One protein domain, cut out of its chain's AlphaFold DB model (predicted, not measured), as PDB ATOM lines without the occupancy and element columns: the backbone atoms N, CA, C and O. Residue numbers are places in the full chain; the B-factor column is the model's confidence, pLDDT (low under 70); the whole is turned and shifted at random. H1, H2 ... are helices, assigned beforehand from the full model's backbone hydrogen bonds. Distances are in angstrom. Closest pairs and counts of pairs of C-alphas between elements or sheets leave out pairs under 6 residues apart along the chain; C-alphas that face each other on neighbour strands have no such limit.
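AT A GLANCE: This is residues 2 to 63 of the 64 residues of the protein "SDR family NAD(P)-dependent oxidoreductase" of Clostridiaceae bacterium OM08-6BH (UniProt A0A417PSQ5). The model is a strung-out, open shape with no packed core: one longer helix, H2, with the unnamed stretch before it folding back alongside it, and two short helices, H1 and H3, set off toward opposite ends of the long axis. Residues 3 to 9, most of H1 among them, stick out at one end, and at the other the chain runs past H2 as a long arm whose residues 53 to 59 turn back into H3. The printed part has 62 residues with three named helices, in the order H1, H2, H3, and no named strand; the class is all helix, though under half of the residues, 27 of 62, are in named elements. It is extended, with a radius of gyration of the C-alphas of 16.9 A and spans of 50 by 27 by 18 A.

HOW THE PARTS SIT: The longest helix, H2, residues 22 to 36, touches no helix. H1, residues 2 to 7, is apart from it, and a long link of 14 residues joins the two. H3, residues 58 to 63, is apart from H2 as well, across a long link of 21 residues. H1 and H3 are apart from each other. Every O i to N i+4 pair is within hydrogen-bond range in H1 and H2; in H3 it is 0 of 2, while 3 of 3 O i to N i+3 pairs are within range.

IN THESE COORDINATES: H2 is 21.0 A long from first to last C-alpha, from Glu 22 at (46.164, -37.995, -17.447) to Tyr 36 at (47.641, -17.395, -21.123), and y rises between these two ends. In the link before it, y falls from C-alpha 10 at (47.680, -14.217, -33.549) to C-alpha 18 at (49.453, -37.639, -25.142). In the link after it, y falls again, from C-alpha 40 at (37.914, -20.319, -22.816) to C-alpha 55 at (35.985, -59.699, -35.486). H1 begins at Gln 2 and ends at Lys 7; H3 begins at Ser 58 and ends at Arg 63, at (43.316, -47.744, -28.277).

THE WHOLE: The two C-alphas farthest apart are those of Gly 9 and His 55, 50.2 A, and the outline is elongated. The first and last printed C-alphas, of Gln 2 and Arg 63, are 33.0 A apart. Residues 3 to 9 and 53 to 59 stand free; the body without them has 48 residues and spans 42 by 25 by 20 A. The printed part has no cut, and both links are long. The mean pLDDT of the printed part is 91.0, and residue 2 is under 70; the mean is 98 in H2, 83 in H3 and 77 in H1.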
ATOM      1  N   GLN A   2      55.737 -19.695 -37.767       64.94
ATOM      2  CA  GLN A   2      55.636 -18.397 -37.083       64.94
ATOM      3  C   GLN A   2      55.287 -17.219 -38.015       64.94
ATOM      4  O   GLN A   2      54.533 -16.334 -37.627       64.94
ATOM      5  N   ASP A   3      55.737 -17.238 -39.276       72.06
ATOM      6  CA  ASP A   3      55.424 -16.165 -40.237       72.06
ATOM      7  C   ASP A   3      53.938 -16.063 -40.591       72.06
ATOM      8  O   ASP A   3      53.453 -14.973 -40.882       72.06
ATOM      9  N   ARG A   4      53.187 -17.176 -40.546       78.62
ATOM     10  CA  ARG A   4      51.734 -17.144 -40.781       78.62
ATOM     11  C   ARG A   4      50.989 -16.536 -39.600       78.62
ATOM     12  O   ARG A   4      50.085 -15.747 -39.828       78.62
ATOM     13  N   GLN A   5      51.400 -16.859 -38.374       83.00
ATOM     14  CA  GLN A   5      50.798 -16.331 -37.144       83.00
ATOM     15  C   GLN A   5      50.989 -14.812 -37.041       83.00
ATOM     16  O   GLN A   5      50.026 -14.084 -36.816       83.00
ATOM     17  N   ARG A   6      52.210 -14.330 -37.334       75.06
ATOM     18  CA  ARG A   6      52.531 -12.893 -37.375       75.06
ATOM     19  C   ARG A   6      51.686 -12.126 -38.395       75.06
ATOM     20  O   ARG A   6      51.210 -11.043 -38.085       75.06
ATOM     21  N   LYS A   7      51.459 -12.691 -39.589       86.44
ATOM     22  CA  LYS A   7      50.661 -12.047 -40.651       86.44
ATOM     23  C   LYS A   7      49.185 -11.858 -40.295       86.44
ATOM     24  O   LYS A   7      48.575 -10.929 -40.806       86.44
ATOM     25  N   ILE A   8      48.624 -12.727 -39.456       89.56
ATOM     26  CA  ILE A   8      47.211 -12.667 -39.045       89.56
ATOM     27  C   ILE A   8      47.030 -12.131 -37.617       89.56
ATOM     28  O   ILE A   8      45.920 -12.151 -37.100       89.56
ATOM     29  N   GLY A   9      48.105 -11.649 -36.981       89.38
ATOM     30  CA  GLY A   9      48.051 -11.002 -35.668       89.38
ATOM     31  C   GLY A   9      47.727 -11.933 -34.495       89.38
ATOM     32  O   GLY A   9      47.263 -11.452 -33.467       89.38
ATOM     33  N   ILE A  10      47.958 -13.246 -34.622       89.81
ATOM     34  CA  ILE A  10      47.680 -14.217 -33.549       89.81
ATOM     35  C   ILE A  10      48.964 -14.698 -32.867       89.81
ATOM     36  O   ILE A  10      50.012 -14.828 -33.502       89.81
ATOM     37  N   SER A  11      48.855 -15.040 -31.583       88.81
ATOM     38  CA  SER A  11      49.879 -15.764 -30.824       88.81
ATOM     39  C   SER A  11      49.438 -17.214 -30.641       88.81
ATOM     40  O   SER A  11      48.336 -17.457 -30.155       88.81
ATOM     41  N   ALA A  12      50.275 -18.177 -31.028       91.62
ATOM     42  CA  ALA A  12      49.984 -19.595 -30.832       91.62
ATOM     43  C   ALA A  12      51.238 -20.367 -30.411       91.62
ATOM     44  O   ALA A  12      52.277 -20.305 -31.074       91.62
ATOM     45  N   LYS A  13      51.111 -21.145 -29.334       93.31
ATOM     46  CA  LYS A  13      52.150 -22.026 -28.791       93.31
ATOM     47  C   LYS A  13      51.692 -23.482 -28.883       93.31
ATOM     48  O   LYS A  13      50.516 -23.779 -28.701       93.31
ATOM     49  N   ALA A  14      52.618 -24.380 -29.210       94.94
ATOM     50  CA  ALA A  14      52.352 -25.812 -29.285       94.94
ATOM     51  C   ALA A  14      52.856 -26.512 -28.019       94.94
ATOM     52  O   ALA A  14      53.984 -26.265 -27.589       94.94
ATOM     53  N   TYR A  15      52.046 -27.420 -27.482       96.75
ATOM     54  CA  TYR A  15      52.381 -28.268 -26.340       96.75
ATOM     55  C   TYR A  15      52.289 -29.723 -26.789       96.75
ATOM     56  O   TYR A  15      51.305 -30.127 -27.412       96.75
ATOM     57  N   LYS A  16      53.328 -30.512 -26.515       97.44
ATOM     58  CA  LYS A  16      53.285 -31.955 -26.756       97.44
ATOM     59  C   LYS A  16      52.504 -32.601 -25.614       97.44
ATOM     60  O   LYS A  16      52.887 -32.425 -24.465       97.44
ATOM     61  N   CYS A  17      51.460 -33.352 -25.945       97.56
ATOM     62  CA  CYS A  17      50.616 -34.041 -24.974       97.56
ATOM     63  C   CYS A  17      50.055 -35.323 -25.589       97.56
ATOM     64  O   CYS A  17      49.431 -35.279 -26.654       97.56
ATOM     65  N   ASN A  18      50.269 -36.457 -24.928       97.00
ATOM     66  CA  ASN A  18      49.453 -37.639 -25.142       97.00
ATOM     67  C   ASN A  18      48.152 -37.502 -24.343       97.00
ATOM     68  O   ASN A  18      48.147 -37.663 -23.126       97.00
ATOM     69  N   VAL A  19      47.037 -37.255 -25.031       96.12
ATOM     70  CA  VAL A  19      45.731 -37.042 -24.383       96.12
ATOM     71  C   VAL A  19      45.183 -38.278 -23.657       96.12
ATOM     72  O   VAL A  19      44.286 -38.137 -22.834       96.12
ATOM     73  N   ALA A  20      45.728 -39.472 -23.922       95.56
ATOM     74  CA  ALA A  20      45.402 -40.694 -23.181       95.56
ATOM     75  C   ALA A  20      46.163 -40.816 -21.843       95.56
ATOM     76  O   ALA A  20      45.895 -41.733 -21.071       95.56
ATOM     77  N   ASN A  21      47.123 -39.925 -21.570       97.31
ATOM     78  CA  ASN A  21      47.883 -39.882 -20.323       97.31
ATOM     79  C   ASN A  21      47.410 -38.704 -19.456       97.31
ATOM     80  O   ASN A  21      47.676 -37.542 -19.766       97.31
ATOM     81  N   GLU A  22      46.743 -39.004 -18.343       97.75
ATOM     82  CA  GLU A  22      46.164 -37.995 -17.447       97.75
ATOM     83  C   GLU A  22      47.205 -37.012 -16.881       97.75
ATOM     84  O   GLU A  22      46.930 -35.817 -16.760       97.75
ATOM     85  N   GLU A  23      48.414 -37.481 -16.566       98.44
ATOM     86  CA  GLU A  23      49.473 -36.627 -16.016       98.44
ATOM     87  C   GLU A  23      49.973 -35.610 -17.052       98.44
ATOM     88  O   GLU A  23      50.175 -34.434 -16.736       98.44
ATOM     89  N   GLU A  24      50.112 -36.030 -18.312       98.44
ATOM     90  CA  GLU A  24      50.489 -35.133 -19.412       98.44
ATOM     91  C   GLU A  24      49.394 -34.106 -19.708       98.44
ATOM     92  O   GLU A  24      49.704 -32.944 -19.995       98.44
ATOM     93  N   VAL A  25      48.121 -34.498 -19.593       98.38
ATOM     94  CA  VAL A  25      46.985 -33.578 -19.731       98.38
ATOM     95  C   VAL A  25      47.029 -32.512 -18.638       98.38
ATOM     96  O   VAL A  25      46.992 -31.325 -18.966       98.38
ATOM     97  N   LYS A  26      47.178 -32.901 -17.365       98.50
ATOM     98  CA  LYS A  26      47.269 -31.955 -16.235       98.50
ATOM     99  C   LYS A  26      48.412 -30.964 -16.422       98.50
ATOM    100  O   LYS A  26      48.186 -29.758 -16.379       98.50
ATOM    101  N   LYS A  27      49.606 -31.467 -16.745       98.62
ATOM    102  CA  LYS A  27      50.774 -30.624 -17.015       98.62
ATOM    103  C   LYS A  27      50.530 -29.648 -18.169       98.62
ATOM    104  O   LYS A  27      50.876 -28.477 -18.076       98.62
ATOM    105  N   THR A  28      49.914 -30.115 -19.254       98.44
ATOM    106  CA  THR A  28      49.613 -29.263 -20.413       98.44
ATOM    107  C   THR A  28      48.629 -28.156 -20.050       98.44
ATOM    108  O   THR A  28      48.814 -27.017 -20.468       98.44
ATOM    109  N   VAL A  29      47.602 -28.464 -19.253       98.31
ATOM    110  CA  VAL A  29      46.642 -27.465 -18.761       98.31
ATOM    111  C   VAL A  29      47.345 -26.424 -17.890       98.31
ATOM    112  O   VAL A  29      47.136 -25.230 -18.094       98.31
ATOM    113  N   GLU A  30      48.214 -26.848 -16.971       98.56
ATOM    114  CA  GLU A  30      49.006 -25.941 -16.131       98.56
ATOM    115  C   GLU A  30      49.915 -25.027 -16.963       98.56
ATOM    116  O   GLU A  30      49.932 -23.814 -16.746       98.56
ATOM    117  N   ASP A  31      50.624 -25.578 -17.951       98.44
ATOM    118  CA  ASP A  31      51.500 -24.811 -18.838       98.44
ATOM    119  C   ASP A  31      50.706 -23.786 -19.675       98.44
ATOM    120  O   ASP A  31      51.123 -22.633 -19.807       98.44
ATOM    121  N   VAL A  32      49.527 -24.162 -20.189       98.06
ATOM    122  CA  VAL A  32      48.630 -23.245 -20.918       98.06
ATOM    123  C   VAL A  32      48.122 -22.128 -20.005       98.06
ATOM    124  O   VAL A  32      48.156 -20.959 -20.391       98.06
ATOM    125  N   LEU A  33      47.685 -22.456 -18.786       98.12
ATOM    126  CA  LEU A  33      47.233 -21.461 -17.810       98.12
ATOM    127  C   LEU A  33      48.369 -20.527 -17.386       98.12
ATOM    128  O   LEU A  33      48.140 -19.337 -17.195       98.12
ATOM    129  N   LYS A  34      49.603 -21.025 -17.292       98.25
ATOM    130  CA  LYS A  34      50.775 -20.198 -17.002       98.25
ATOM    131  C   LYS A  34      51.077 -19.199 -18.121       98.25
ATOM    132  O   LYS A  34      51.459 -18.069 -17.833       98.25
ATOM    133  N   ASP A  35      50.918 -19.606 -19.379       97.00
ATOM    134  CA  ASP A  35      51.217 -18.755 -20.535       97.00
ATOM    135  C   ASP A  35      50.081 -17.766 -20.872       97.00
ATOM    136  O   ASP A  35      50.357 -16.659 -21.335       97.00
ATOM    137  N   TYR A  36      48.817 -18.147 -20.649       96.19
ATOM    138  CA  TYR A  36      47.641 -17.395 -21.123       96.19
ATOM    139  C   TYR A  36      46.639 -16.997 -20.024       96.19
ATOM    140  O   TYR A  36      45.714 -16.227 -20.283       96.19
ATOM    141  N   GLY A  37      46.790 -17.503 -18.799       97.62
ATOM    142  CA  GLY A  37      45.965 -17.175 -17.629       97.62
ATOM    143  C   GLY A  37      44.601 -17.869 -17.565       97.62
ATOM    144  O   GLY A  37      44.078 -18.082 -16.473       97.62
ATOM    145  N   LYS A  38      44.014 -18.239 -18.709       97.69
ATOM    146  CA  LYS A  38      42.706 -18.906 -18.788       97.69
ATOM    147  C   LYS A  38      42.576 -19.796 -20.026       97.69
ATOM    148  O   LYS A  38      43.308 -19.629 -20.998       97.69
ATOM    149  N   ILE A  39      41.596 -20.699 -19.994       97.75
ATOM    150  CA  ILE A  39      41.154 -21.502 -21.139       97.75
ATOM    151  C   ILE A  39      39.664 -21.232 -21.348       97.75
ATOM    152  O   ILE A  39      38.852 -21.563 -20.490       97.75
ATOM    153  N   ASP A  40      39.311 -20.626 -22.481       98.38
ATOM    154  CA  ASP A  40      37.914 -20.319 -22.816       98.38
ATOM    155  C   ASP A  40      37.217 -21.466 -23.570       98.38
ATOM    156  O   ASP A  40      36.009 -21.648 -23.451       98.38
ATOM    157  N   ILE A  41      37.965 -22.232 -24.373       97.88
ATOM    158  CA  ILE A  41      37.426 -23.268 -25.265       97.88
ATOM    159  C   ILE A  41      38.335 -24.498 -25.230       97.88
ATOM    160  O   ILE A  41      39.553 -24.381 -25.364       97.88
ATOM    161  N   LEU A  42      37.727 -25.682 -25.128       97.50
ATOM    162  CA  LEU A  42      38.381 -26.974 -25.320       97.50
ATOM    163  C   LEU A  42      37.813 -27.651 -26.570       97.50
ATOM    164  O   LEU A  42      36.619 -27.939 -26.639       97.50
ATOM    165  N   VAL A  43      38.675 -27.935 -27.546       97.56
ATOM    166  CA  VAL A  43      38.315 -28.714 -28.737       97.56
ATOM    167  C   VAL A  43      38.982 -30.084 -28.645       97.56
ATOM    168  O   VAL A  43      40.175 -30.224 -28.908       97.56
ATOM    169  N   ASN A  44      38.205 -31.109 -28.297       95.81
ATOM    170  CA  ASN A  44      38.675 -32.495 -28.210       95.81
ATOM    171  C   ASN A  44      38.795 -33.117 -29.610       95.81
ATOM    172  O   ASN A  44      37.967 -33.919 -30.026       95.81
ATOM    173  N   ASN A  45      39.808 -32.688 -30.363       95.94
ATOM    174  CA  ASN A  45      40.009 -33.083 -31.759       95.94
ATOM    175  C   ASN A  45      40.873 -34.348 -31.935       95.94
ATOM    176  O   ASN A  45      40.862 -34.956 -33.002       95.94
ATOM    177  N   ALA A  46      41.683 -34.721 -30.940       95.00
ATOM    178  CA  ALA A  46      42.587 -35.863 -31.062       95.00
ATOM    179  C   ALA A  46      41.794 -37.178 -31.140       95.00
ATOM    180  O   ALA A  46      40.981 -37.465 -30.270       95.00
ATOM    181  N   ALA A  47      42.049 -37.973 -32.180       92.06
ATOM    182  CA  ALA A  47      41.398 -39.258 -32.399       92.06
ATOM    183  C   ALA A  47      42.339 -40.235 -33.114       92.06
ATOM    184  O   ALA A  47      43.243 -39.830 -33.850       92.06
ATOM    185  N   VAL A  48      42.077 -41.530 -32.935       91.56
ATOM    186  CA  VAL A  48      42.710 -42.616 -33.686       91.56
ATOM    187  C   VAL A  48      41.617 -43.372 -34.432       91.56
ATOM    188  O   VAL A  48      40.657 -43.840 -33.828       91.56
ATOM    189  N   ILE A  49      41.761 -43.504 -35.751       89.56
ATOM    190  CA  ILE A  49      40.850 -44.303 -36.576       89.56
ATOM    191  C   ILE A  49      41.526 -45.637 -36.883       89.56
ATOM    192  O   ILE A  49      42.623 -45.672 -37.442       89.56
ATOM    193  N   VAL A  50      40.859 -46.738 -36.537       86.38
ATOM    194  CA  VAL A  50      41.307 -48.101 -36.843       86.38
ATOM    195  C   VAL A  50      40.273 -48.764 -37.751       86.38
ATOM    196  O   VAL A  50      39.135 -48.979 -37.347       86.38
ATOM    197  N   TRP A  51      40.669 -49.104 -38.977       84.56
ATOM    198  CA  TRP A  51      39.815 -49.809 -39.936       84.56
ATOM    199  C   TRP A  51      40.028 -51.317 -39.827       84.56
ATOM    200  O   TRP A  51      41.105 -51.798 -40.164       84.56
ATOM    201  N   ASN A  52      39.011 -52.062 -39.383       80.81
ATOM    202  CA  ASN A  52      39.043 -53.523 -39.257       80.81
ATOM    203  C   ASN A  52      37.664 -54.148 -39.541       80.81
ATOM    204  O   ASN A  52      36.643 -53.464 -39.538       80.81
ATOM    205  N   ARG A  53      37.628 -55.471 -39.761       80.81
ATOM    206  CA  ARG A  53      36.370 -56.245 -39.782       80.81
ATOM    207  C   ARG A  53      35.852 -56.434 -38.355       80.81
ATOM    208  O   ARG A  53      36.655 -56.466 -37.435       80.81
ATOM    209  N   LEU A  54      34.546 -56.644 -38.178       80.06
ATOM    210  CA  LEU A  54      33.891 -56.749 -36.860       80.06
ATOM    211  C   LEU A  54      34.543 -57.737 -35.867       80.06
ATOM    212  O   LEU A  54      34.450 -57.526 -34.661       80.06
ATOM    213  N   HIS A  55      35.223 -58.784 -36.341       79.88
ATOM    214  CA  HIS A  55      35.985 -59.699 -35.486       79.88
ATOM    215  C   HIS A  55      37.345 -59.100 -35.096       79.88
ATOM    216  O   HIS A  55      38.383 -59.473 -35.645       79.88
ATOM    217  N   ILE A  56      37.332 -58.161 -34.150       81.62
ATOM    218  CA  ILE A  56      38.535 -57.561 -33.559       81.62
ATOM    219  C   ILE A  56      38.809 -58.083 -32.150       81.62
ATOM    220  O   ILE A  56      37.895 -58.375 -31.383       81.62
ATOM    221  N   HIS A  57      40.093 -58.156 -31.796       82.94
ATOM    222  CA  HIS A  57      40.529 -58.434 -30.431       82.94
ATOM    223  C   HIS A  57      40.169 -57.269 -29.493       82.94
ATOM    224  O   HIS A  57      40.250 -56.104 -29.889       82.94
ATOM    225  N   SER A  58      39.823 -57.572 -28.237       84.19
ATOM    226  CA  SER A  58      39.362 -56.589 -27.243       84.19
ATOM    227  C   SER A  58      40.352 -55.445 -27.005       84.19
ATOM    228  O   SER A  58      39.934 -54.314 -26.772       84.19
ATOM    229  N   SER A  59      41.656 -55.700 -27.151       85.25
ATOM    230  CA  SER A  59      42.693 -54.666 -27.020       85.25
ATOM    231  C   SER A  59      42.562 -53.522 -28.027       85.25
ATOM    232  O   SER A  59      43.119 -52.455 -27.797       85.25
ATOM    233  N   ILE A  60      41.832 -53.703 -29.132       84.31
ATOM    234  CA  ILE A  60      41.590 -52.628 -30.101       84.31
ATOM    235  C   ILE A  60      40.662 -51.556 -29.514       84.31
ATOM    236  O   ILE A  60      40.868 -50.381 -29.804       84.31
ATOM    237  N   TRP A  61      39.728 -51.926 -28.634       81.75
ATOM    238  CA  TRP A  61      38.836 -50.979 -27.953       81.75
ATOM    239  C   TRP A  61      39.549 -50.088 -26.934       81.75
ATOM    240  O   TRP A  61      39.058 -49.017 -26.622       81.75
ATOM    241  N   GLN A  62      40.712 -50.502 -26.426       84.06
ATOM    242  CA  GLN A  62      41.497 -49.707 -25.471       84.06
ATOM    243  C   GLN A  62      42.456 -48.715 -26.151       84.06
ATOM    244  O   GLN A  62      43.254 -48.068 -25.479       84.06
ATOM    245  N   ARG A  63      42.434 -48.626 -27.488       76.81
ATOM    246  CA  ARG A  63      43.316 -47.744 -28.277       76.81
ATOM    247  C   ARG A  63      42.651 -46.435 -28.703       76.81
ATOM    248  O   ARG A  63      43.325 -45.611 -29.322       76.81
TER     249      ARG A  63